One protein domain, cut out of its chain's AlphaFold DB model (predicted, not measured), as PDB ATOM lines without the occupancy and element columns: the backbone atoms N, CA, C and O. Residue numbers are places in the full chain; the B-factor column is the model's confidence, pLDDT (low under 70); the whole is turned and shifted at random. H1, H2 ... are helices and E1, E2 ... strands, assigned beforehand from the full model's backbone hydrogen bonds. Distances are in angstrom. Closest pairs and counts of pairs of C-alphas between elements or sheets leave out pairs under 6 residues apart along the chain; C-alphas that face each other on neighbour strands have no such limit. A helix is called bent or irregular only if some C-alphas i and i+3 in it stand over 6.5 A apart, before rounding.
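This is residues 4 to 186 of the 192 residues of an uncharacterized protein of Planctomycetaceae bacterium (UniProt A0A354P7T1). A strongly twisted sheet of three long strands, E1, E2 and E3, runs out from a cluster of helices; H1 and H2 pack on one face of it near the cluster, and the long loop of residues 49 to 73 lies beyond its other end. In the cluster H3 is in the middle, with H1, H4, H5 and H6 packed round it, while H7 packs on H2. The printed part has 183 residues with seven named helices and three named strands, in the order H1 H2 E1 E2 E3 H3 H4 H5 H6 H7; the sheet, E1 - E2 - E3, is antiparallel and the class is mixed, helices and strands. The whole is loose, with a radius of gyration of the C-alphas of 19.8 A, and elongated, with spans of 61 by 39 by 29 A.

E1, residues 37 to 48, is 31.8 A long and bends by 63 degrees at residue 40. E2, residues 74 to 85, is 32.6 A long, and E3, residues 88 to 96, 24.0 A. H1 is residues 4 to 15, from C-alpha 4 at (-48.345, -18.489, 33.295), and H2, residues 21 to 35, is 20.3 A long. H3 is residues 118 to 129 and H4 residues 131 to 139. H5, residues 143 to 160, is 25.3 A long and irregular, with C-alphas 144 and 147 7.9 A apart, and has a kink of 26 degrees near residue 150. H6 is residues 166 to 173; H7, residues 177 to 184, ends with C-alpha 184 at (-36.901, -11.563, 49.429).

The sheet is a meander, each strand the antiparallel neighbour of the one before. Between E1 and E2, N 44 and O 78 are 2.9 A apart, within hydrogen-bond range; between E2 and E3, N 83 and O 90 are 2.8 A apart. H1 and H2 on one face of the sheet make two layers with it; H2 has a height of 9.9 A over the sheet and runs across the strands, at 65 degrees to E3 on the local plane. H1 and H2, a helical hairpin, only just touch, with 3 pairs of C-alphas within 8 A, the closest those of Ala 4 and Tyr 35, 6.6 A. H3 is the hub. It touches H5 at a steep tilt of 50 degrees, the closest C-alphas being those of Glu 120 and Ser 153, 4.5 A, and H1 at Thr 122 and Ala 14, 5.0 A between C-alphas. H3 and H4 form a helical hairpin, closest at the C-alphas of Ala 126 and Tyr 134, 4.6 A. H3 touches H6 with residues 128 to 129 alone, and H7 touches H2, closest at the C-alphas of Ser 180 and Ala 30, 6.4 A. Every O i to N i+4 pair is within hydrogen-bond range in H1, H3, H4 and H6, against 10 of 11 in H2, 12 of 14 in H5 and 2 of 4 in H7.

The C-alphas farthest apart, those of Arg 67 and Thr 168, are 62.7 A apart. The printed part has no cut. The links E1 to E2 and E3 to H3 are long; in the second, residues 106 to 107 pair in parallel with residues 44 to 45 of E1. The pLDDT is under 70 at residues 58 to 64, 69 to 73, 170 and 173 to 186.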
ATOM      1  N   ALA A   4     -47.982 -18.301  31.889       93.69
ATOM      2  CA  ALA A   4     -48.345 -18.489  33.295       93.69
ATOM      3  C   ALA A   4     -48.857 -19.913  33.570       93.69
ATOM      4  O   ALA A   4     -48.490 -20.540  34.567       93.69
ATOM      5  N   ALA A   5     -49.655 -20.473  32.661       96.19
ATOM      6  CA  ALA A   5     -50.135 -21.846  32.742       96.19
ATOM      7  C   ALA A   5     -48.999 -22.874  32.604       96.19
ATOM      8  O   ALA A   5     -48.986 -23.874  33.338       96.19
ATOM      9  N   LYS A   6     -48.022 -22.621  31.723       97.06
ATOM     10  CA  LYS A   6     -46.816 -23.457  31.612       97.06
ATOM     11  C   LYS A   6     -45.963 -23.374  32.872       97.06
ATOM     12  O   LYS A   6     -45.633 -24.410  33.450       97.06
ATOM     13  N   LEU A   7     -45.676 -22.162  33.340       96.56
ATOM     14  CA  LEU A   7     -44.861 -21.910  34.522       96.56
ATOM     15  C   LEU A   7     -45.481 -22.537  35.766       96.56
ATOM     16  O   LEU A   7     -44.809 -23.279  36.479       96.56
ATOM     17  N   GLY A   8     -46.787 -22.350  35.971       97.00
ATOM     18  CA  GLY A   8     -47.521 -23.002  37.049       97.00
ATOM     19  C   GLY A   8     -47.403 -24.525  36.982       97.00
ATOM     20  O   GLY A   8     -47.240 -25.183  38.011       97.00
ATOM     21  N   ARG A   9     -47.442 -25.123  35.782       97.06
ATOM     22  CA  ARG A   9     -47.261 -26.573  35.619       97.06
ATOM     23  C   ARG A   9     -45.877 -27.034  36.054       97.06
ATOM     24  O   ARG A   9     -45.797 -28.010  36.801       97.06
ATOM     25  N   VAL A  10     -44.817 -26.365  35.607       97.31
ATOM     26  CA  VAL A  10     -43.441 -26.731  35.976       97.31
ATOM     27  C   VAL A  10     -43.207 -26.502  37.470       97.31
ATOM     28  O   VAL A  10     -42.715 -27.397  38.159       97.31
ATOM     29  N   LEU A  11     -43.654 -25.359  37.999       97.38
ATOM     30  CA  LEU A  11     -43.535 -25.007  39.413       97.38
ATOM     31  C   LEU A  11     -44.220 -26.024  40.321       97.38
ATOM     32  O   LEU A  11     -43.643 -26.425  41.325       97.38
ATOM     33  N   ALA A  12     -45.412 -26.507  39.962       97.00
ATOM     34  CA  ALA A  12     -46.103 -27.529  40.747       97.00
ATOM     35  C   ALA A  12     -45.371 -28.879  40.767       97.00
ATOM     36  O   ALA A  12     -45.432 -29.588  41.771       97.00
ATOM     37  N   ILE A  13     -44.671 -29.243  39.688       97.00
ATOM     38  CA  ILE A  13     -43.854 -30.464  39.660       97.00
ATOM     39  C   ILE A  13     -42.652 -30.305  40.596       97.00
ATOM     40  O   ILE A  13     -42.410 -31.192  41.410       97.00
ATOM     41  N   ALA A  14     -41.940 -29.178  40.522       96.50
ATOM     42  CA  ALA A  14     -40.783 -28.912  41.378       96.50
ATOM     43  C   ALA A  14     -41.169 -28.731  42.863       96.50
ATOM     44  O   ALA A  14     -40.476 -29.227  43.749       96.50
ATOM     45  N   ASN A  15     -42.315 -28.098  43.141       95.75
ATOM     46  CA  ASN A  15     -42.847 -27.897  44.493       95.75
ATOM     47  C   ASN A  15     -43.293 -29.208  45.156       95.75
ATOM     48  O   ASN A  15     -43.406 -29.254  46.375       95.75
ATOM     49  N   ALA A  16     -43.543 -30.275  44.387       93.88
ATOM     50  CA  ALA A  16     -44.011 -31.541  44.946       93.88
ATOM     51  C   ALA A  16     -43.018 -32.152  45.949       93.88
ATOM     52  O   ALA A  16     -43.424 -32.797  46.913       93.88
ATOM     53  N   ARG A  17     -41.718 -31.953  45.717       91.81
ATOM     54  CA  ARG A  17     -40.643 -32.279  46.657       91.81
ATOM     55  C   ARG A  17     -39.405 -31.472  46.253       91.81
ATOM     56  O   ARG A  17     -38.641 -31.940  45.408       91.81
ATOM     57  N   PRO A  18     -39.215 -30.272  46.819       92.44
ATOM     58  CA  PRO A  18     -38.077 -29.427  46.489       92.44
ATOM     59  C   PRO A  18     -36.749 -30.144  46.757       92.44
ATOM     60  O   PRO A  18     -36.551 -30.676  47.847       92.44
ATOM     61  N   LEU A  19     -35.839 -30.150  45.777       93.00
ATOM     62  CA  LEU A  19     -34.516 -30.776  45.925       93.00
ATOM     63  C   LEU A  19     -33.626 -30.034  46.929       93.00
ATOM     64  O   LEU A  19     -32.876 -30.657  47.669       93.00
ATOM     65  N   SER A  20     -33.749 -28.707  46.972       93.12
ATOM     66  CA  SER A  20     -33.090 -27.828  47.941       93.12
ATOM     67  C   SER A  20     -34.129 -26.832  48.460       93.12
ATOM     68  O   SER A  20     -34.336 -25.793  47.827       93.12
ATOM     69  N   PRO A  21     -34.849 -27.142  49.556       91.81
ATOM     70  CA  PRO A  21     -35.903 -26.272  50.087       91.81
ATOM     71  C   PRO A  21     -35.438 -24.830  50.329       91.81
ATOM     72  O   PRO A  21     -36.138 -23.894  49.946       91.81
ATOM     73  N   ALA A  22     -34.224 -24.658  50.865       90.00
ATOM     74  CA  ALA A  22     -33.631 -23.355  51.169       90.00
ATOM     75  C   ALA A  22     -33.442 -22.459  49.932       90.00
ATOM     76  O   ALA A  22     -33.516 -21.242  50.038       90.00
ATOM     77  N   GLN A  23     -33.220 -23.042  48.751       90.38
ATOM     78  CA  GLN A  23     -33.093 -22.281  47.502       90.38
ATOM     79  C   GLN A  23     -34.410 -22.220  46.727       90.38
ATOM     80  O   GLN A  23     -34.730 -21.212  46.100       90.38
ATOM     81  N   PHE A  24     -35.193 -23.297  46.789       93.69
ATOM     82  CA  PHE A  24     -36.433 -23.419  46.046       93.69
ATOM     83  C   PHE A  24     -37.519 -22.474  46.558       93.69
ATOM     84  O   PHE A  24     -38.212 -21.873  45.742       93.69
ATOM     85  N   TYR A  25     -37.699 -22.333  47.875       93.00
ATOM     86  CA  TYR A  25     -38.780 -21.494  48.397       93.00
ATOM     87  C   TYR A  25     -38.592 -20.001  48.102       93.00
ATOM     88  O   TYR A  25     -39.558 -19.401  47.631       93.00
ATOM     89  N   PRO A  26     -37.391 -19.406  48.244       91.31
ATOM     90  CA  PRO A  26     -37.154 -18.042  47.772       91.31
ATOM     91  C   PRO A  26     -37.446 -17.870  46.275       91.31
ATOM     92  O   PRO A  26     -38.117 -16.915  45.887       91.31
ATOM     93  N   LEU A  27     -37.019 -18.826  45.437       93.25
ATOM     94  CA  LEU A  27     -37.298 -18.804  43.998       93.25
ATOM     95  C   LEU A  27     -38.802 -18.896  43.700       93.25
ATOM     96  O   LEU A  27     -39.324 -18.135  42.890       93.25
ATOM     97  N   LYS A  28     -39.513 -19.805  44.373       95.25
ATOM     98  CA  LYS A  28     -40.969 -19.947  44.271       95.25
ATOM     99  C   LYS A  28     -41.665 -18.643  44.648       95.25
ATOM    100  O   LYS A  28     -42.550 -18.222  43.915       95.25
ATOM    101  N   THR A  29     -41.278 -18.013  45.757       94.00
ATOM    102  CA  THR A  29     -41.841 -16.725  46.180       94.00
ATOM    103  C   THR A  29     -41.616 -15.658  45.114       94.00
ATOM    104  O   THR A  29     -42.575 -15.010  44.715       94.00
ATOM    105  N   ALA A  30     -40.397 -15.532  44.578       91.56
ATOM    106  CA  ALA A  30     -40.102 -14.578  43.506       91.56
ATOM    107  C   ALA A  30     -40.985 -14.806  42.267       91.56
ATOM    108  O   ALA A  30     -41.580 -13.867  41.740       91.56
ATOM    109  N   ILE A  31     -41.122 -16.067  41.841       94.00
ATOM    110  CA  ILE A  31     -41.971 -16.450  40.709       94.00
ATOM    111  C   ILE A  31     -43.440 -16.099  40.971       94.00
ATOM    112  O   ILE A  31     -44.089 -15.527  40.099       94.00
ATOM    113  N   LEU A  32     -43.978 -16.442  42.145       95.38
ATOM    114  CA  LEU A  32     -45.385 -16.198  42.473       95.38
ATOM    115  C   LEU A  32     -45.691 -14.707  42.602       95.38
ATOM    116  O   LEU A  32     -46.711 -14.271  42.083       95.38
ATOM    117  N   THR A  33     -44.801 -13.929  43.215       93.12
ATOM    118  CA  THR A  33     -44.958 -12.475  43.330       93.12
ATOM    119  C   THR A  33     -44.946 -11.786  41.968       93.12
ATOM    120  O   THR A  33     -45.650 -10.798  41.786       93.12
ATOM    121  N   HIS A  34     -44.158 -12.286  41.013       92.56
ATOM    122  CA  HIS A  34     -44.020 -11.646  39.706       92.56
ATOM    123  C   HIS A  34     -45.060 -12.115  38.678       92.56
ATOM    124  O   HIS A  34     -45.601 -11.306  37.933       92.56
ATOM    125  N   TYR A  35     -45.330 -13.422  38.615       94.12
ATOM    126  CA  TYR A  35     -46.173 -14.026  37.575       94.12
ATOM    127  C   TYR A  35     -47.520 -14.539  38.091       94.12
ATOM    128  O   TYR A  35     -48.383 -14.908  37.293       94.12
ATOM    129  N   GLY A  36     -47.685 -14.646  39.409       95.81
ATOM    130  CA  GLY A  36     -48.921 -15.087  40.042       95.81
ATOM    131  C   GLY A  36     -49.770 -13.924  40.547       95.81
ATOM    132  O   GLY A  36     -49.365 -12.766  40.536       95.81
ATOM    133  N   SER A  37     -50.963 -14.254  41.030       97.12
ATOM    134  CA  SER A  37     -51.874 -13.318  41.690       97.12
ATOM    135  C   SER A  37     -52.312 -13.872  43.048       97.12
ATOM    136  O   SER A  37     -52.622 -15.065  43.131       97.12
ATOM    137  N   PRO A  38     -52.371 -13.063  44.119       97.19
ATOM    138  CA  PRO A  38     -52.950 -13.511  45.383       97.19
ATOM    139  C   PRO A  38     -54.435 -13.868  45.196       97.19
ATOM    140  O   PRO A  38     -55.154 -13.178  44.478       97.19
ATOM    141  N   ASP A  39     -54.882 -14.956  45.824       96.25
ATOM    142  CA  ASP A  39     -56.239 -15.523  45.679       96.25
ATOM    143  C   ASP A  39     -56.784 -16.020  47.034       96.25
ATOM    144  O   ASP A  39     -57.305 -17.131  47.181       96.25
ATOM    145  N   GLY A  40     -56.572 -15.206  48.070       97.06
ATOM    146  CA  GLY A  40     -57.063 -15.437  49.427       97.06
ATOM    147  C   GLY A  40     -56.040 -16.032  50.394       97.06
ATOM    148  O   GLY A  40     -54.827 -16.010  50.171       97.06
ATOM    149  N   GLU A  41     -56.555 -16.545  51.506       97.62
ATOM    150  CA  GLU A  41     -55.774 -17.151  52.579       97.62
ATOM    151  C   GLU A  41     -56.397 -18.471  53.028       97.62
ATOM    152  O   GLU A  41     -57.597 -18.700  52.882       97.62
ATOM    153  N   ASP A  42     -55.555 -19.325  53.593       97.62
ATOM    154  CA  ASP A  42     -55.915 -20.597  54.197       97.62
ATOM    155  C   ASP A  42     -55.323 -20.679  55.608       97.62
ATOM    156  O   ASP A  42     -54.251 -20.129  55.875       97.62
ATOM    157  N   VAL A  43     -55.996 -21.396  56.509       97.62
ATOM    158  CA  VAL A  43     -55.435 -21.756  57.817       97.62
ATOM    159  C   VAL A  43     -55.134 -23.241  57.825       97.62
ATOM    160  O   VAL A  43     -56.033 -24.076  57.704       97.62
ATOM    161  N   GLN A  44     -53.862 -23.566  58.007       96.88
ATOM    162  CA  GLN A  44     -53.380 -24.930  58.123       96.88
ATOM    163  C   GLN A  44     -53.154 -25.294  59.585       96.88
ATOM    164  O   GLN A  44     -52.416 -24.603  60.281       96.88
ATOM    165  N   LYS A  45     -53.722 -26.412  60.039       95.00
ATOM    166  CA  LYS A  45     -53.444 -26.987  61.360       95.00
ATOM    167  C   LYS A  45     -52.535 -28.203  61.211       95.00
ATOM    168  O   LYS A  45     -52.920 -29.197  60.603       95.00
ATOM    169  N   ILE A  46     -51.341 -28.141  61.790       91.62
ATOM    170  CA  ILE A  46     -50.399 -29.261  61.862       91.62
ATOM    171  C   ILE A  46     -50.413 -29.800  63.289       91.62
ATOM    172  O   ILE A  46     -50.129 -29.070  64.236       91.62
ATOM    173  N   VAL A  47     -50.716 -31.090  63.420       88.06
ATOM    174  CA  VAL A  47     -50.630 -31.828  64.681       88.06
ATOM    175  C   VAL A  47     -49.445 -32.783  64.588       88.06
ATOM    176  O   VAL A  47     -49.387 -33.620  63.687       88.06
ATOM    177  N   LYS A  48     -48.479 -32.643  65.494       82.75
ATOM    178  CA  LYS A  48     -47.411 -33.621  65.710       82.75
ATOM    179  C   LYS A  48     -47.839 -34.516  66.865       82.75
ATOM    180  O   LYS A  48     -48.058 -34.021  67.964       82.75
ATOM    181  N   ILE A  49     -47.979 -35.810  66.598       81.88
ATOM    182  CA  ILE A  49     -48.269 -36.814  67.624       81.88
ATOM    183  C   ILE A  49     -46.972 -37.299  68.274       81.88
ATOM    184  O   ILE A  49     -45.907 -37.253  67.657       81.88
ATOM    185  N   CYS A  50     -47.070 -37.810  69.500       80.62
ATOM    186  CA  CYS A  50     -45.935 -38.435  70.168       80.62
ATOM    187  C   CYS A  50     -45.481 -39.687  69.396       80.62
ATOM    188  O   CYS A  50     -46.258 -40.629  69.224       80.62
ATOM    189  N   TYR A  51     -44.213 -39.701  68.975       75.94
ATOM    190  CA  TYR A  51     -43.605 -40.832  68.269       75.94
ATOM    191  C   TYR A  51     -43.473 -42.073  69.159       75.94
ATOM    192  O   TYR A  51     -43.753 -43.175  68.700       75.94
ATOM    193  N   SER A  52     -43.126 -41.891  70.437       80.88
ATOM    194  CA  SER A  52     -42.876 -42.982  71.390       80.88
ATOM    195  C   SER A  52     -44.119 -43.837  71.677       80.88
ATOM    196  O   SER A  52     -44.001 -45.042  71.875       80.88
ATOM    197  N   CYS A  53     -45.324 -43.255  71.656       81.56
ATOM    198  CA  CYS A  53     -46.580 -43.996  71.845       81.56
ATOM    199  C   CYS A  53     -47.476 -44.034  70.602       81.56
ATOM    200  O   CYS A  53     -48.644 -44.413  70.720       81.56
ATOM    201  N   ALA A  54     -46.971 -43.612  69.439       76.25
ATOM    202  CA  ALA A  54     -47.735 -43.514  68.192       76.25
ATOM    203  C   ALA A  54     -49.093 -42.797  68.355       76.25
ATOM    204  O   ALA A  54     -50.097 -43.172  67.754       76.25
ATOM    205  N   GLY A  55     -49.138 -41.776  69.211       73.94
ATOM    206  CA  GLY A  55     -50.355 -41.012  69.465       73.94
ATOM    207  C   GLY A  55     -51.362 -41.635  70.452       73.94
ATOM    208  O   GLY A  55     -52.439 -41.074  70.640       73.94
ATOM    209  N   SER A  56     -51.036 -42.753  71.110       76.50
ATOM    210  CA  SER A  56     -51.914 -43.413  72.102       76.50
ATOM    211  C   SER A  56     -51.802 -42.862  73.533       76.50
ATOM    212  O   SER A  56     -52.433 -43.381  74.453       76.50
ATOM    213  N   GLY A  57     -50.944 -41.868  73.762       70.12
ATOM    214  CA  GLY A  57     -50.732 -41.269  75.078       70.12
ATOM    215  C   GLY A  57     -51.831 -40.279  75.466       70.12
ATOM    216  O   GLY A  57     -52.511 -39.728  74.608       70.12
ATOM    217  N   MET A  58     -51.976 -40.026  76.769       68.00
ATOM    218  CA  MET A  58     -52.763 -38.898  77.279       68.00
ATOM    219  C   MET A  58     -51.921 -37.620  77.218       68.00
ATOM    220  O   MET A  58     -50.732 -37.648  77.545       68.00
ATOM    221  N   TYR A  59     -52.532 -36.513  76.812       67.94
ATOM    222  CA  TYR A  59     -51.840 -35.246  76.572       67.94
ATOM    223  C   TYR A  59     -52.190 -34.227  77.653       67.94
ATOM    224  O   TYR A  59     -53.335 -34.171  78.101       67.94
ATOM    225  N   SER A  60     -51.204 -33.445  78.087       66.31
ATOM    226  CA  SER A  60     -51.428 -32.249  78.901       66.31
ATOM    227  C   SER A  60     -51.679 -31.019  78.025       66.31
ATOM    228  O   SER A  60     -51.319 -30.988  76.846       66.31
ATOM    229  N   ASP A  61     -52.196 -29.957  78.642       66.25
ATOM    230  CA  ASP A  61     -52.306 -28.628  78.022       66.25
ATOM    231  C   ASP A  61     -50.930 -28.044  77.640       66.25
ATOM    232  O   ASP A  61     -50.825 -27.207  76.745       66.25
ATOM    233  N   THR A  62     -49.852 -28.538  78.265       65.81
ATOM    234  CA  THR A  62     -48.453 -28.157  78.005       65.81
ATOM    235  C   THR A  62     -47.828 -28.851  76.798       65.81
ATOM    236  O   THR A  62     -46.623 -28.730  76.602       65.81
ATOM    237  N   GLN A  63     -48.609 -29.544  75.957       67.00
ATOM    238  CA  GLN A  63     -48.088 -30.175  74.736       67.00
ATOM    239  C   GLN A  63     -47.112 -31.350  75.002       67.00
ATOM    240  O   GLN A  63     -46.326 -31.751  74.138       67.00
ATOM    241  N   GLU A  64     -47.214 -31.966  76.184       69.19
ATOM    242  CA  GLU A  64     -46.393 -33.103  76.609       69.19
ATOM    243  C   GLU A  64     -47.204 -34.405  76.626       69.19
ATOM    244  O   GLU A  64     -48.371 -34.462  77.035       69.19
ATOM    245  N   CYS A  65     -46.574 -35.494  76.192       73.69
ATOM    246  CA  CYS A  65     -47.145 -36.826  76.315       73.69
ATOM    247  C   CYS A  65     -46.938 -37.366  77.735       73.69
ATOM    248  O   CYS A  65     -45.845 -37.815  78.080       73.69
ATOM    249  N   ARG A  66     -48.010 -37.441  78.533       74.25
ATOM    250  CA  ARG A  66     -47.957 -37.959  79.916       74.25
ATOM    251  C   ARG A  66     -47.558 -39.431  80.012       74.25
ATOM    252  O   ARG A  66     -47.164 -39.891  81.074       74.25
ATOM    253  N   ARG A  67     -47.685 -40.181  78.914       75.50
ATOM    254  CA  ARG A  67     -47.306 -41.599  78.852       75.50
ATOM    255  C   ARG A  67     -45.809 -41.799  78.626       75.50
ATOM    256  O   ARG A  67     -45.255 -42.761  79.139       75.50
ATOM    257  N   CYS A  68     -45.188 -40.940  77.823       76.06
ATOM    258  CA  CYS A  68     -43.801 -41.124  77.398       76.06
ATOM    259  C   CYS A  68     -42.833 -40.182  78.108       76.06
ATOM    260  O   CYS A  68     -41.642 -40.454  78.088       76.06
ATOM    261  N   ILE A  69     -43.331 -39.128  78.773       68.06
ATOM    262  CA  ILE A  69     -42.556 -38.085  79.471       68.06
ATOM    263  C   ILE A  69     -41.722 -37.226  78.493       68.06
ATOM    264  O   ILE A  69     -41.676 -36.013  78.643       68.06
ATOM    265  N   ASP A  70     -41.162 -37.820  77.436       65.94
ATOM    266  CA  ASP A  70     -40.344 -37.207  76.381       65.94
ATOM    267  C   ASP A  70     -41.091 -36.964  75.051       65.94
ATOM    268  O   ASP A  70     -40.561 -36.394  74.094       65.94
ATOM    269  N   GLY A  71     -42.340 -37.417  74.962       63.12
ATOM    270  CA  GLY A  71     -43.125 -37.344  73.742       63.12
ATOM    271  C   GLY A  71     -43.630 -35.934  73.454       63.12
ATOM    272  O   GLY A  71     -44.497 -35.442  74.170       63.12
ATOM    273  N   ILE A  72     -43.174 -35.321  72.360       63.50
ATOM    274  CA  ILE A  72     -43.649 -33.999  71.926       63.50
ATOM    275  C   ILE A  72     -45.005 -34.142  71.222       63.50
ATOM    276  O   ILE A  72     -45.092 -34.764  70.160       63.50
ATOM    277  N   TYR A  73     -46.052 -33.535  71.784       69.31
ATOM    278  CA  TYR A  73     -47.336 -33.336  71.114       69.31
ATOM    279  C   TYR A  73     -47.499 -31.856  70.800       69.31
ATOM    280  O   TYR A  73     -47.773 -31.090  71.702       69.31
ATOM    281  N   SER A  74     -47.378 -31.417  69.548       79.94
ATOM    282  CA  SER A  74     -47.599 -29.999  69.234       79.94
ATOM    283  C   SER A  74     -48.719 -29.789  68.242       79.94
ATOM    284  O   SER A  74     -48.804 -30.455  67.210       79.94
ATOM    285  N   THR A  75     -49.587 -28.834  68.560       86.06
ATOM    286  CA  THR A  75     -50.611 -28.339  67.646       86.06
ATOM    287  C   THR A  75     -50.232 -26.930  67.251       86.06
ATOM    288  O   THR A  75     -50.136 -26.041  68.093       86.06
ATOM    289  N   GLN A  76     -49.989 -26.729  65.962       91.06
ATOM    290  CA  GLN A  76     -49.623 -25.431  65.418       91.06
ATOM    291  C   GLN A  76     -50.569 -25.075  64.284       91.06
ATOM    292  O   GLN A  76     -50.913 -25.920  63.455       91.06
ATOM    293  N   ARG A  77     -50.992 -23.813  64.255       94.56
ATOM    294  CA  ARG A  77     -51.817 -23.260  63.189       94.56
ATOM    295  C   ARG A  77     -50.988 -22.240  62.420       94.56
ATOM    296  O   ARG A  77     -50.268 -21.443  63.018       94.56
ATOM    297  N   PHE A  78     -51.070 -22.284  61.101       95.62
ATOM    298  CA  PHE A  78     -50.320 -21.417  60.201       95.62
ATOM    299  C   PHE A  78     -51.275 -20.729  59.242       95.62
ATOM    300  O   PHE A  78     -52.134 -21.380  58.647       95.62
ATOM    301  N   ARG A  79     -51.089 -19.421  59.060       97.00
ATOM    302  CA  ARG A  79     -51.718 -18.685  57.967       97.00
ATOM    303  C   ARG A  79     -50.903 -18.898  56.706       97.00
ATOM    304  O   ARG A  79     -49.681 -18.720  56.700       97.00
ATOM    305  N   LEU A  80     -51.590 -19.251  55.634       96.81
ATOM    306  CA  LEU A  80     -51.016 -19.445  54.317       96.81
ATOM    307  C   LEU A  80     -51.646 -18.439  53.359       96.81
ATOM    308  O   LEU A  80     -52.858 -18.450  53.160       96.81
ATOM    309  N   ARG A  81     -50.832 -17.605  52.716       97.06
ATOM    310  CA  ARG A  81     -51.275 -16.826  51.561       97.06
ATOM    311  C   ARG A  81     -51.409 -17.752  50.360       97.06
ATOM    312  O   ARG A  81     -50.490 -18.519  50.051       97.06
ATOM    313  N   ARG A  82     -52.550 -17.667  49.686       97.69
ATOM    314  CA  ARG A  82     -52.848 -18.419  48.474       97.69
ATOM    315  C   ARG A  82     -52.458 -17.596  47.251       97.69
ATOM    316  O   ARG A  82     -52.805 -16.423  47.147       97.69
ATOM    317  N   TRP A  83     -51.757 -18.226  46.321       98.19
ATOM    318  CA  TRP A  83     -51.342 -17.645  45.050       98.19
ATOM    319  C   TRP A  83     -51.874 -18.482  43.896       98.19
ATOM    320  O   TRP A  83     -51.749 -19.709  43.906       98.19
ATOM    321  N   LYS A  84     -52.410 -17.821  42.877       98.19
ATOM    322  CA  LYS A  84     -52.838 -18.429  41.623       98.19
ATOM    323  C   LYS A  84     -51.806 -18.148  40.538       98.19
ATOM    324  O   LYS A  84     -51.404 -17.009  40.340       98.19
ATOM    325  N   LEU A  85     -51.371 -19.190  39.838       97.25
ATOM    326  CA  LEU A  85     -50.459 -19.091  38.698       97.25
ATOM    327  C   LEU A  85     -50.954 -20.030  37.595       97.25
ATOM    328  O   LEU A  85     -50.901 -21.261  37.719       97.25
ATOM    329  N   GLY A  86     -51.519 -19.435  36.541       96.12
ATOM    330  CA  GLY A  86     -52.350 -20.154  35.580       96.12
ATOM    331  C   GLY A  86     -53.542 -20.824  36.275       96.12
ATOM    332  O   GLY A  86     -54.268 -20.203  37.047       96.12
ATOM    333  N   SER A  87     -53.730 -22.125  36.045       96.00
ATOM    334  CA  SER A  87     -54.818 -22.911  36.650       96.00
ATOM    335  C   SER A  87     -54.464 -23.538  38.010       96.00
ATOM    336  O   SER A  87     -55.125 -24.488  38.430       96.00
ATOM    337  N   ARG A  88     -53.360 -23.127  38.647       97.19
ATOM    338  CA  ARG A  88     -52.820 -23.788  39.845       97.19
ATOM    339  C   ARG A  88     -52.781 -22.862  41.039       97.19
ATOM    340  O   ARG A  88     -52.504 -21.677  40.898       97.19
ATOM    341  N   VAL A  89     -53.000 -23.467  42.199       97.00
ATOM    342  CA  VAL A  89     -52.944 -22.827  43.505       97.00
ATOM    343  C   VAL A  89     -51.660 -23.238  44.216       97.00
ATOM    344  O   VAL A  89     -51.298 -24.415  44.240       97.00
ATOM    345  N   PHE A  90     -50.991 -22.257  44.807       97.00
ATOM    346  CA  PHE A  90     -49.810 -22.427  45.631       97.00
ATOM    347  C   PHE A  90     -50.018 -21.747  46.976       97.00
ATOM    348  O   PHE A  90     -50.623 -20.683  47.060       97.00
ATOM    349  N   HIS A  91     -49.447 -22.339  48.016       96.31
ATOM    350  CA  HIS A  91     -49.468 -21.783  49.362       96.31
ATOM    351  C   HIS A  91     -48.091 -21.259  49.749       96.31
ATOM    352  O   HIS A  91     -47.072 -21.904  49.464       96.31
ATOM    353  N   GLN A  92     -48.079 -20.101  50.401       93.88
ATOM    354  CA  GLN A  92     -46.911 -19.497  51.031       93.88
ATOM    355  C   GLN A  92     -47.244 -19.203  52.499       93.88
ATOM    356  O   GLN A  92     -48.181 -18.447  52.758       93.88
ATOM    357  N   PRO A  93     -46.514 -19.776  53.466       92.62
ATOM    358  CA  PRO A  93     -46.695 -19.433  54.871       92.62
ATOM    359  C   PRO A  93     -46.392 -17.954  55.112       92.62
ATOM    360  O   PRO A  93     -45.375 -17.452  54.640       92.62
ATOM    361  N   ILE A  94     -47.289 -17.264  55.820       93.94
ATOM    362  CA  ILE A  94     -47.127 -15.845  56.189       93.94
ATOM    363  C   ILE A  94     -46.973 -15.639  57.699       93.94
ATOM    364  O   ILE A  94     -46.632 -14.545  58.133       93.94
ATOM    365  N   GLY A  95     -47.220 -16.673  58.504       93.00
ATOM    366  CA  GLY A  95     -47.029 -16.626  59.950       93.00
ATOM    367  C   GLY A  95     -47.841 -17.680  60.694       93.00
ATOM    368  O   GLY A  95     -48.559 -18.486  60.095       93.00
ATOM    369  N   ARG A  96     -47.726 -17.666  62.023       94.50
ATOM    370  CA  ARG A  96     -48.588 -18.461  62.905       94.50
ATOM    371  C   ARG A  96     -49.984 -17.837  62.975       94.50
ATOM    372  O   ARG A  96     -50.125 -16.619  62.905       94.50
ATOM    373  N   GLU A  97     -50.997 -18.686  63.089       95.38
ATOM    374  CA  GLU A  97     -52.367 -18.278  63.404       95.38
ATOM    375  C   GLU A  97     -52.606 -18.494  64.897       95.38
ATOM    376  O   GLU A  97     -52.452 -19.615  65.385       95.38
ATOM    377  N   TYR A  98     -52.967 -17.426  65.602       92.94
ATOM    378  CA  TYR A  98     -53.255 -17.454  67.037       92.94
ATOM    379  C   TYR A  98     -54.753 -17.343  67.321       92.94
ATOM    380  O   TYR A  98     -55.185 -17.692  68.415       92.94
ATOM    381  N   ASP A  99     -55.550 -16.900  66.344       92.56
ATOM    382  CA  ASP A  99     -57.001 -16.892  66.461       92.56
ATOM    383  C   ASP A  99     -57.544 -18.321  66.318       92.56
ATOM    384  O   ASP A  99     -57.589 -18.912  65.229       92.56
ATOM    385  N   GLU A 100     -57.942 -18.900  67.449       89.88
ATOM    386  CA  GLU A 100     -58.519 -20.239  67.503       89.88
ATOM    387  C   GLU A 100     -59.904 -20.315  66.850       89.88
ATOM    388  O   GLU A 100     -60.261 -21.387  66.343       89.88
ATOM    389  N   LEU A 101     -60.638 -19.194  66.800       93.69
ATOM    390  CA  LEU A 101     -61.993 -19.102  66.249       93.69
ATOM    391  C   LEU A 101     -61.998 -19.111  64.723       93.69
ATOM    392  O   LEU A 101     -62.984 -19.534  64.110       93.69
ATOM    393  N   ARG A 102     -60.906 -18.679  64.082       94.06
ATOM    394  CA  ARG A 102     -60.804 -18.732  62.624       94.06
ATOM    395  C   ARG A 102     -60.958 -20.187  62.145       94.06
ATOM    396  O   ARG A 102     -60.334 -21.082  62.712       94.06
ATOM    397  N   PRO A 103     -61.732 -20.485  61.093       95.94
ATOM    398  CA  PRO A 103     -61.853 -21.857  60.605       95.94
ATOM    399  C   PRO A 103     -60.532 -22.402  60.046       95.94
ATOM    400  O   PRO A 103     -59.818 -21.713  59.320       95.94
ATOM    401  N   VAL A 104     -60.220 -23.663  60.355       96.19
ATOM    402  CA  VAL A 104     -59.114 -24.393  59.719       96.19
ATOM    403  C   VAL A 104     -59.571 -24.875  58.344       96.19
ATOM    404  O   VAL A 104     -60.515 -25.657  58.258       96.19
ATOM    405  N   THR A 105     -58.885 -24.455  57.280       97.44
ATOM    406  CA  THR A 105     -59.190 -24.879  55.902       97.44
ATOM    407  C   THR A 105     -58.365 -26.085  55.460       97.44
ATOM    408  O   THR A 105     -58.784 -26.819  54.568       97.44
ATOM    409  N   ILE A 106     -57.207 -26.326  56.087       95.75
ATOM    410  CA  ILE A 106     -56.298 -27.426  55.744       95.75
ATOM    411  C   ILE A 106     -55.905 -28.189  57.012       95.75
ATOM    412  O   ILE A 106     -55.319 -27.625  57.939       95.75
ATOM    413  N   GLN A 107     -56.190 -29.490  57.038       94.62
ATOM    414  CA  GLN A 107     -55.773 -30.392  58.113       94.62
ATOM    415  C   GLN A 107     -54.487 -31.125  57.724       94.62
ATOM    416  O   GLN A 107     -54.402 -31.718  56.652       94.62
ATOM    417  N   GLY A 108     -53.492 -31.108  58.610       91.31
ATOM    418  CA  GLY A 108     -52.213 -31.777  58.394       91.31
ATOM    419  C   GLY A 108     -51.291 -31.047  57.415       91.31
ATOM    420  O   GLY A 108     -51.483 -29.878  57.073       91.31
ATOM    421  N   LYS A 109     -50.227 -31.736  56.990       89.25
ATOM    422  CA  LYS A 109     -49.286 -31.213  55.991       89.25
ATOM    423  C   LYS A 109     -49.907 -31.301  54.597       89.25
ATOM    424  O   LYS A 109     -50.586 -32.270  54.284       89.25
ATOM    425  N   ILE A 110     -49.629 -30.312  53.748       87.69
ATOM    426  CA  ILE A 110     -50.001 -30.387  52.334       87.69
ATOM    427  C   ILE A 110     -49.132 -31.467  51.690       87.69
ATOM    428  O   ILE A 110     -47.909 -31.332  51.619       87.69
ATOM    429  N   GLU A 111     -49.767 -32.539  51.234       88.12
ATOM    430  CA  GLU A 111     -49.091 -33.627  50.544       88.12
ATOM    431  C   GLU A 111     -49.136 -33.432  49.031       88.12
ATOM    432  O   GLU A 111     -50.121 -32.980  48.444       88.12
ATOM    433  N   HIS A 112     -48.045 -33.807  48.374       87.69
ATOM    434  CA  HIS A 112     -47.943 -33.765  46.928       87.69
ATOM    435  C   HIS A 112     -47.639 -35.157  46.387       87.69
ATOM    436  O   HIS A 112     -46.765 -35.871  46.885       87.69
ATOM    437  N   ARG A 113     -48.327 -35.539  45.305       88.31
ATOM    438  CA  ARG A 113     -48.033 -36.790  44.600       88.31
ATOM    439  C   ARG A 113     -46.582 -36.780  44.120       88.31
ATOM    440  O   ARG A 113     -46.167 -35.846  43.432       88.31
ATOM    441  N   ARG A 114     -45.842 -37.857  44.408       82.81
ATOM    442  CA  ARG A 114     -44.468 -38.049  43.919       82.81
ATOM    443  C   ARG A 114     -44.420 -37.934  42.392       82.81
ATOM    444  O   ARG A 114     -45.247 -38.515  41.688       82.81
ATOM    445  N   ARG A 115     -43.433 -37.197  41.878       90.19
ATOM    446  CA  ARG A 115     -43.184 -37.027  40.440       90.19
ATOM    447  C   ARG A 115     -41.775 -37.518  40.115       90.19
ATOM    448  O   ARG A 115     -40.821 -37.125  40.770       90.19
ATOM    449  N   SER A 116     -41.630 -38.362  39.099       89.69
ATOM    450  CA  SER A 116     -40.313 -38.848  38.650       89.69
ATOM    451  C   SER A 116     -39.476 -37.772  37.947       89.69
ATOM    452  O   SER A 116     -38.269 -37.955  37.784       89.69
ATOM    453  N   THR A 117     -40.122 -36.666  37.565       94.31
ATOM    454  CA  THR A 117     -39.571 -35.558  36.776       94.31
ATOM    455  C   THR A 117     -39.229 -34.319  37.616       94.31
ATOM    456  O   THR A 117     -39.260 -33.200  37.106       94.31
ATOM    457  N   ILE A 118     -39.016 -34.480  38.929       94.94
ATOM    458  CA  ILE A 118     -38.710 -33.354  39.831       94.94
ATOM    459  C   ILE A 118     -37.390 -32.699  39.436       94.94
ATOM    460  O   ILE A 118     -37.348 -31.483  39.321       94.94
ATOM    461  N   PHE A 119     -36.343 -33.490  39.180       95.75
ATOM    462  CA  PHE A 119     -35.032 -32.969  38.782       95.75
ATOM    463  C   PHE A 119     -35.121 -32.127  37.515       95.75
ATOM    464  O   PHE A 119     -34.649 -30.996  37.493       95.75
ATOM    465  N   GLU A 120     -35.790 -32.650  36.494       97.00
ATOM    466  CA  GLU A 120     -36.001 -31.982  35.217       97.00
ATOM    467  C   GLU A 120     -36.764 -30.656  35.393       97.00
ATOM    468  O   GLU A 120     -36.376 -29.641  34.820       97.00
ATOM    469  N   ALA A 121     -37.817 -30.642  36.222       97.25
ATOM    470  CA  ALA A 121     -38.608 -29.442  36.497       97.25
ATOM    471  C   ALA A 121     -37.854 -28.404  37.340       97.25
ATOM    472  O   ALA A 121     -37.892 -27.218  37.018       97.25
ATOM    473  N   THR A 122     -37.158 -28.829  38.397       96.62
ATOM    474  CA  THR A 122     -36.335 -27.941  39.229       96.62
ATOM    475  C   THR A 122     -35.209 -27.326  38.403       96.62
ATOM    476  O   THR A 122     -35.019 -26.117  38.465       96.62
ATOM    477  N   ALA A 123     -34.524 -28.125  37.581       95.75
ATOM    478  CA  ALA A 123     -33.466 -27.645  36.704       95.75
ATOM    479  C   ALA A 123     -33.997 -26.657  35.651       95.75
ATOM    480  O   ALA A 123     -33.391 -25.611  35.460       95.75
ATOM    481  N   ALA A 124     -35.149 -26.922  35.025       95.81
ATOM    482  CA  ALA A 124     -35.742 -25.993  34.058       95.81
ATOM    483  C   ALA A 124     -36.131 -24.641  34.690       95.81
ATOM    484  O   ALA A 124     -35.874 -23.594  34.102       95.81
ATOM    485  N   LEU A 125     -36.704 -24.641  35.902       95.38
ATOM    486  CA  LEU A 125     -36.995 -23.396  36.632       95.38
ATOM    487  C   LEU A 125     -35.716 -22.661  37.022       95.38
ATOM    488  O   LEU A 125     -35.626 -21.450  36.860       95.38
ATOM    489  N   ALA A 126     -34.724 -23.385  37.534       92.81
ATOM    490  CA  ALA A 126     -33.465 -22.784  37.928       92.81
ATOM    491  C   ALA A 126     -32.722 -22.205  36.712       92.81
ATOM    492  O   ALA A 126     -32.197 -21.107  36.786       92.81
ATOM    493  N   MET A 127     -32.759 -22.866  35.557       91.31
ATOM    494  CA  MET A 127     -32.210 -22.318  34.315       91.31
ATOM    495  C   MET A 127     -32.905 -21.016  33.901       91.31
ATOM    496  O   MET A 127     -32.237 -20.080  33.471       91.31
ATOM    497  N   ALA A 128     -34.228 -20.940  34.068       89.81
ATOM    498  CA  ALA A 128     -35.004 -19.757  33.709       89.81
ATOM    499  C   ALA A 128     -34.810 -18.567  34.664       89.81
ATOM    500  O   ALA A 128     -34.994 -17.430  34.231       89.81
ATOM    501  N   PHE A 129     -34.485 -18.809  35.942       89.38
ATOM    502  CA  PHE A 129     -34.596 -17.780  36.987       89.38
ATOM    503  C   PHE A 129     -33.420 -17.690  37.977       89.38
ATOM    504  O   PHE A 129     -33.303 -16.687  38.677       89.38
ATOM    505  N   ASP A 130     -32.557 -18.706  38.081       88.75
ATOM    506  CA  ASP A 130     -31.397 -18.722  38.986       88.75
ATOM    507  C   ASP A 130     -30.307 -19.711  38.520       88.75
ATOM    508  O   ASP A 130     -30.267 -20.879  38.927       88.75
ATOM    509  N   SER A 131     -29.372 -19.224  37.699       86.62
ATOM    510  CA  SER A 131     -28.267 -20.019  37.144       86.62
ATOM    511  C   SER A 131     -27.404 -20.696  38.219       86.62
ATOM    512  O   SER A 131     -26.954 -21.829  38.039       86.62
ATOM    513  N   SER A 132     -27.232 -20.062  39.385       89.00
ATOM    514  CA  SER A 132     -26.492 -20.653  40.507       89.00
ATOM    515  C   SER A 132     -27.214 -21.873  41.089       89.00
ATOM    516  O   SER A 132     -26.589 -22.877  41.445       89.00
ATOM    517  N   PHE A 133     -28.546 -21.823  41.159       90.75
ATOM    518  CA  PHE A 133     -29.358 -22.947  41.606       90.75
ATOM    519  C   PHE A 133     -29.425 -24.051  40.544       90.75
ATOM    520  O   PHE A 133     -29.484 -25.230  40.898       90.75
ATOM    521  N   TYR A 134     -29.330 -23.700  39.260       91.38
ATOM    522  CA  TYR A 134     -29.264 -24.675  38.173       91.38
ATOM    523  C   TYR A 134     -28.016 -25.551  38.295       91.38
ATOM    524  O   TYR A 134     -28.136 -26.774  38.357       91.38
ATOM    525  N   LEU A 135     -26.839 -24.935  38.450       91.12
ATOM    526  CA  LEU A 135     -25.577 -25.665  38.621       91.12
ATOM    527  C   LEU A 135     -25.607 -26.586  39.847       91.12
ATOM    528  O   LEU A 135     -25.215 -27.747  39.755       91.12
ATOM    529  N   LYS A 136     -26.143 -26.117  40.981       93.19
ATOM    530  CA  LYS A 136     -26.303 -26.948  42.190       93.19
ATOM    531  C   LYS A 136     -27.269 -28.114  41.986       93.19
ATOM    532  O   LYS A 136     -27.015 -29.216  42.471       93.19
ATOM    533  N   THR A 137     -28.362 -27.882  41.257       93.50
ATOM    534  CA  THR A 137     -29.332 -28.928  40.911       93.50
ATOM    535  C   THR A 137     -28.677 -30.009  40.057       93.50
ATOM    536  O   THR A 137     -28.861 -31.192  40.334       93.50
ATOM    537  N   LEU A 138     -27.874 -29.615  39.062       93.06
ATOM    538  CA  LEU A 138     -27.124 -30.551  38.225       93.06
ATOM    539  C   LEU A 138     -26.034 -31.294  39.003       93.06
ATOM    540  O   LEU A 138     -25.903 -32.501  38.837       93.06
ATOM    541  N   GLY A 139     -25.299 -30.614  39.886       92.19
ATOM    542  CA  GLY A 139     -24.278 -31.245  40.729       92.19
ATOM    543  C   GLY A 139     -24.841 -32.260  41.730       92.19
ATOM    544  O   GLY A 139     -24.119 -33.136  42.188       92.19
ATOM    545  N   SER A 140     -26.138 -32.170  42.042       91.94
ATOM    546  CA  SER A 140     -26.852 -33.118  42.910       91.94
ATOM    547  C   SER A 140     -27.600 -34.206  42.125       91.94
ATOM    548  O   SER A 140     -28.321 -35.011  42.720       91.94
ATOM    549  N   ALA A 141     -27.516 -34.201  40.791       93.06
ATOM    550  CA  ALA A 141     -28.223 -35.157  39.953       93.06
ATOM    551  C   ALA A 141     -27.540 -36.540  39.990       93.06
ATOM    552  O   ALA A 141     -26.314 -36.610  39.945       93.06
ATOM    553  N   PRO A 142     -28.304 -37.649  40.009       92.44
ATOM    554  CA  PRO A 142     -27.724 -38.988  39.920       92.44
ATOM    555  C   PRO A 142     -26.966 -39.188  38.601       92.44
ATOM    556  O   PRO A 142     -27.508 -38.897  37.526       92.44
ATOM    557  N   ASN A 143     -25.740 -39.711  38.671       93.62
ATOM    558  CA  ASN A 143     -24.837 -39.854  37.522       93.62
ATOM    559  C   ASN A 143     -25.475 -40.647  36.368       93.62
ATOM    560  O   ASN A 143     -25.433 -40.223  35.214       93.62
ATOM    561  N   GLU A 144     -26.170 -41.743  36.672       94.88
ATOM    562  CA  GLU A 144     -26.851 -42.617  35.706       94.88
ATOM    563  C   GLU A 144     -28.075 -41.968  35.027       94.88
ATOM    564  O   GLU A 144     -28.678 -42.503  34.084       94.88
ATOM    565  N   ARG A 145     -28.481 -40.789  35.507       92.38
ATOM    566  CA  ARG A 145     -29.568 -39.984  34.942       92.38
ATOM    567  C   ARG A 145     -29.111 -38.624  34.435       92.38
ATOM    568  O   ARG A 145     -29.926 -37.974  33.783       92.38
ATOM    569  N   PHE A 146     -27.864 -38.218  34.667       93.81
ATOM    570  CA  PHE A 146     -27.381 -36.859  34.414       93.81
ATOM    571  C   PHE A 146     -27.700 -36.369  32.997       93.81
ATOM    572  O   PHE A 146     -28.439 -35.399  32.835       93.81
ATOM    573  N   GLY A 147     -27.258 -37.097  31.963       94.69
ATOM    574  CA  GLY A 147     -27.505 -36.710  30.567       94.69
ATOM    575  C   GLY A 147     -28.995 -36.595  30.222       94.69
ATOM    576  O   GLY A 147     -29.409 -35.658  29.543       94.69
ATOM    577  N   ARG A 148     -29.834 -37.491  30.767       95.81
ATOM    578  CA  ARG A 148     -31.298 -37.429  30.593       95.81
ATOM    579  C   ARG A 148     -31.917 -36.235  31.314       95.81
ATOM    580  O   ARG A 148     -32.867 -35.657  30.795       95.81
ATOM    581  N   ILE A 149     -31.420 -35.888  32.501       95.31
ATOM    582  CA  ILE A 149     -31.891 -34.729  33.268       95.31
ATOM    583  C   ILE A 149     -31.553 -33.444  32.515       95.31
ATOM    584  O   ILE A 149     -32.443 -32.617  32.332       95.31
ATOM    585  N   VAL A 150     -30.320 -33.312  32.018       95.25
ATOM    586  CA  VAL A 150     -29.892 -32.159  31.212       95.25
ATOM    587  C   VAL A 150     -30.768 -32.024  29.965       95.25
ATOM    588  O   VAL A 150     -31.440 -31.004  29.820       95.25
ATOM    589  N   ASP A 151     -30.865 -33.068  29.133       96.44
ATOM    590  CA  ASP A 151     -31.676 -33.055  27.904       96.44
ATOM    591  C   ASP A 151     -33.141 -32.672  28.171       96.44
ATOM    592  O   ASP A 151     -33.698 -31.773  27.537       96.44
ATOM    593  N   ARG A 152     -33.775 -33.306  29.162       96.56
ATOM    594  CA  ARG A 152     -35.178 -33.032  29.491       96.56
ATOM    595  C   ARG A 152     -35.383 -31.660  30.119       96.56
ATOM    596  O   ARG A 152     -36.410 -31.044  29.847       96.56
ATOM    597  N   SER A 153     -34.446 -31.181  30.936       95.62
ATOM    598  CA  SER A 153     -34.518 -29.833  31.504       95.62
ATOM    599  C   SER A 153     -34.394 -28.761  30.421       95.62
ATOM    600  O   SER A 153     -35.191 -27.830  30.428       95.62
ATOM    601  N   ASN A 154     -33.512 -28.946  29.429       93.81
ATOM    602  CA  ASN A 154     -33.384 -28.058  28.270       93.81
ATOM    603  C   ASN A 154     -34.670 -28.039  27.435       93.81
ATOM    604  O   ASN A 154     -35.183 -26.973  27.110       93.81
ATOM    605  N   LYS A 155     -35.238 -29.215  27.132       95.25
ATOM    606  CA  LYS A 155     -36.517 -29.319  26.407       95.25
ATOM    607  C   LYS A 155     -37.664 -28.665  27.172       95.25
ATOM    608  O   LYS A 155     -38.506 -28.005  26.572       95.25
ATOM    609  N   LEU A 156     -37.703 -28.841  28.493       95.31
ATOM    610  CA  LEU A 156     -38.734 -28.250  29.341       95.31
ATOM    611  C   LEU A 156     -38.572 -26.733  29.471       95.31
ATOM    612  O   LEU A 156     -39.579 -26.031  29.455       95.31
ATOM    613  N   PHE A 157     -37.336 -26.235  29.557       93.94
ATOM    614  CA  PHE A 157     -37.020 -24.810  29.494       93.94
ATOM    615  C   PHE A 157     -37.465 -24.218  28.156       93.94
ATOM    616  O   PHE A 157     -38.277 -23.300  28.150       93.94
ATOM    617  N   ALA A 158     -37.040 -24.798  27.031       93.00
ATOM    618  CA  ALA A 158     -37.441 -24.345  25.701       93.00
ATOM    619  C   ALA A 158     -38.970 -24.343  25.548       93.00
ATOM    620  O   ALA A 158     -39.545 -23.376  25.068       93.00
ATOM    621  N   TRP A 159     -39.660 -25.382  26.027       94.81
ATOM    622  CA  TRP A 159     -41.122 -25.403  26.040       94.81
ATOM    623  C   TRP A 159     -41.732 -24.285  26.902       94.81
ATOM    624  O   TRP A 159     -42.738 -23.687  26.508       94.81
ATOM    625  N   LEU A 160     -41.145 -24.009  28.070       93.19
ATOM    626  CA  LEU A 160     -41.586 -22.963  28.991       93.19
ATOM    627  C   LEU A 160     -41.488 -21.573  28.349       93.19
ATOM    628  O   LEU A 160     -42.433 -20.802  28.490       93.19
ATOM    629  N   VAL A 161     -40.405 -21.294  27.621       90.31
ATOM    630  CA  VAL A 161     -40.120 -19.987  26.996       90.31
ATOM    631  C   VAL A 161     -40.476 -19.927  25.502       90.31
ATOM    632  O   VAL A 161     -39.996 -19.060  24.784       90.31
ATOM    633  N   ASP A 162     -41.295 -20.862  25.008       90.31
ATOM    634  CA  ASP A 162     -41.725 -20.926  23.597       90.31
ATOM    635  C   ASP A 162     -40.567 -20.964  22.576       90.31
ATOM    636  O   ASP A 162     -40.665 -20.455  21.464       90.31
ATOM    637  N   GLY A 163     -39.462 -21.612  22.944       80.25
ATOM    638  CA  GLY A 163     -38.280 -21.773  22.099       80.25
ATOM    639  C   GLY A 163     -37.400 -20.528  22.014       80.25
ATOM    640  O   GLY A 163     -36.437 -20.533  21.249       80.25
ATOM    641  N   GLU A 164     -37.695 -19.484  22.795       80.56
ATOM    642  CA  GLU A 164     -36.859 -18.292  22.885       80.56
ATOM    643  C   GLU A 164     -35.420 -18.673  23.284       80.56
ATOM    644  O   GLU A 164     -35.223 -19.450  24.230       80.56
ATOM    645  N   PRO A 165     -34.391 -18.155  22.584       78.38
ATOM    646  CA  PRO A 165     -33.008 -18.408  22.954       78.38
ATOM    647  C   PRO A 165     -32.744 -17.973  24.396       78.38
ATOM    648  O   PRO A 165     -33.164 -16.893  24.812       78.38
ATOM    649  N   LEU A 166     -31.991 -18.782  25.150       72.25
ATOM    650  CA  LEU A 166     -31.695 -18.516  26.564       72.25
ATOM    651  C   LEU A 166     -31.132 -17.105  26.785       72.25
ATOM    652  O   LEU A 166     -31.509 -16.444  27.742       72.25
ATOM    653  N   GLN A 167     -30.266 -16.623  25.894       70.56
ATOM    654  CA  GLN A 167     -29.680 -15.279  25.978       70.56
ATOM    655  C   GLN A 167     -30.743 -14.178  25.853       70.56
ATOM    656  O   GLN A 167     -30.750 -13.230  26.637       70.56
ATOM    657  N   THR A 168     -31.675 -14.331  24.911       77.62
ATOM    658  CA  THR A 168     -32.801 -13.411  24.722       77.62
ATOM    659  C   THR A 168     -33.718 -13.433  25.944       77.62
ATOM    660  O   THR A 168     -34.020 -12.378  26.501       77.62
ATOM    661  N   TRP A 169     -34.047 -14.625  26.449       78.19
ATOM    662  CA  TRP A 169     -34.839 -14.789  27.668       78.19
ATOM    663  C   TRP A 169     -34.177 -14.133  28.890       78.19
ATOM    664  O   TRP A 169     -34.803 -13.343  29.600       78.19
ATOM    665  N   LEU A 170     -32.890 -14.412  29.122       69.12
ATOM    666  CA  LEU A 170     -32.136 -13.859  30.246       69.12
ATOM    667  C   LEU A 170     -32.078 -12.333  30.189       69.12
ATOM    668  O   LEU A 170     -32.293 -11.702  31.216       69.12
ATOM    669  N   SER A 171     -31.914 -11.732  29.007       70.94
ATOM    670  CA  SER A 171     -31.918 -10.269  28.867       70.94
ATOM    671  C   SER A 171     -33.239  -9.617  29.308       70.94
ATOM    672  O   SER A 171     -33.249  -8.495  29.815       70.94
ATOM    673  N   ARG A 172     -34.364 -10.338  29.193       70.31
ATOM    674  CA  ARG A 172     -35.682  -9.889  29.669       70.31
ATOM    675  C   ARG A 172     -35.860 -10.133  31.169       70.31
ATOM    676  O   ARG A 172     -36.458  -9.309  31.860       70.31
ATOM    677  N   CYS A 173     -35.332 -11.246  31.681       64.50
ATOM    678  CA  CYS A 173     -35.471 -11.647  33.083       64.50
ATOM    679  C   CYS A 173     -34.461 -10.999  34.045       64.50
ATOM    680  O   CYS A 173     -34.814 -10.770  35.206       64.50
ATOM    681  N   GLU A 174     -33.237 -10.681  33.610       51.91
ATOM    682  CA  GLU A 174     -32.186 -10.052  34.434       51.91
ATOM    683  C   GLU A 174     -32.629  -8.694  34.987       51.91
ATOM    684  O   GLU A 174     -32.283  -8.331  36.112       51.91
ATOM    685  N   VAL A 175     -33.499  -7.990  34.261       48.62
ATOM    686  CA  VAL A 175     -34.094  -6.728  34.713       48.62
ATOM    687  C   VAL A 175     -35.114  -6.940  35.850       48.62
ATOM    688  O   VAL A 175     -35.344  -6.026  36.645       48.62
ATOM    689  N   GLN A 176     -35.701  -8.136  35.988       51.19
ATOM    690  CA  GLN A 176     -36.889  -8.376  36.822       51.19
ATOM    691  C   GLN A 176     -36.653  -9.275  38.053       51.19
ATOM    692  O   GLN A 176     -37.190  -8.983  39.121       51.19
ATOM    693  N   VAL A 177     -35.825 -10.326  37.972       51.66
ATOM    694  CA  VAL A 177     -35.663 -11.301  39.080       51.66
ATOM    695  C   VAL A 177     -34.513 -10.942  40.028       51.66
ATOM    696  O   VAL A 177     -34.651 -11.098  41.244       51.66
ATOM    697  N   VAL A 178     -33.419 -10.360  39.521       48.41
ATOM    698  CA  VAL A 178     -32.262  -9.939  40.341       48.41
ATOM    699  C   VAL A 178     -32.648  -8.844  41.348       48.41
ATOM    700  O   VAL A 178     -32.190  -8.870  42.490       48.41
ATOM    701  N   ARG A 179     -33.583  -7.949  40.989       45.59
ATOM    702  CA  ARG A 179     -34.112  -6.914  41.900       45.59
ATOM    703  C   ARG A 179     -34.941  -7.499  43.053       45.59
ATOM    704  O   ARG A 179     -34.861  -6.997  44.169       45.59
ATOM    705  N   SER A 180     -35.663  -8.600  42.823       48.81
ATOM    706  CA  SER A 180     -36.474  -9.262  43.861       48.81
ATOM    707  C   SER A 180     -35.647 -10.077  44.863       48.81
ATOM    708  O   SER A 180     -36.020 -10.194  46.029       48.81
ATOM    709  N   ARG A 181     -34.486 -10.601  44.451       44.75
ATOM    710  CA  ARG A 181     -33.639 -11.470  45.285       44.75
ATOM    711  C   ARG A 181     -33.069 -10.730  46.504       44.75
ATOM    712  O   ARG A 181     -33.030 -11.295  47.592       44.75
ATOM    713  N   ALA A 182     -32.710  -9.453  46.346       44.75
ATOM    714  CA  ALA A 182     -32.252  -8.596  47.445       44.75
ATOM    715  C   ALA A 182     -33.370  -8.225  48.440       44.75
ATOM    716  O   ALA A 182     -33.083  -7.950  49.606       44.75
ATOM    717  N   GLN A 183     -34.630  -8.226  47.992       43.53
ATOM    718  CA  GLN A 183     -35.798  -7.903  48.813       43.53
ATOM    719  C   GLN A 183     -36.328  -9.144  49.553       43.53
ATOM    720  O   GLN A 183     -36.576  -9.087  50.749       43.53
ATOM    721  N   ILE A 184     -36.386 -10.297  48.878       45.47
ATOM    722  CA  ILE A 184     -36.901 -11.563  49.429       45.47
ATOM    723  C   ILE A 184     -35.963 -12.165  50.488       45.47
ATOM    724  O   ILE A 184     -36.442 -12.737  51.463       45.47
ATOM    725  N   ILE A 185     -34.636 -12.010  50.352       45.56
ATOM    726  CA  ILE A 185     -33.674 -12.486  51.368       45.56
ATOM    727  C   ILE A 185     -33.881 -11.782  52.724       45.56
ATOM    728  O   ILE A 185     -33.589 -12.379  53.752       45.56
ATOM    729  N   ARG A 186     -34.436 -10.561  52.757       43.44
ATOM    730  CA  ARG A 186     -34.726  -9.848  54.016       43.44
ATOM    731  C   ARG A 186     -36.003 -10.324  54.718       43.44
ATOM    732  O   ARG A 186     -36.178 -10.030  55.892       43.44
TER     733      ARG A 186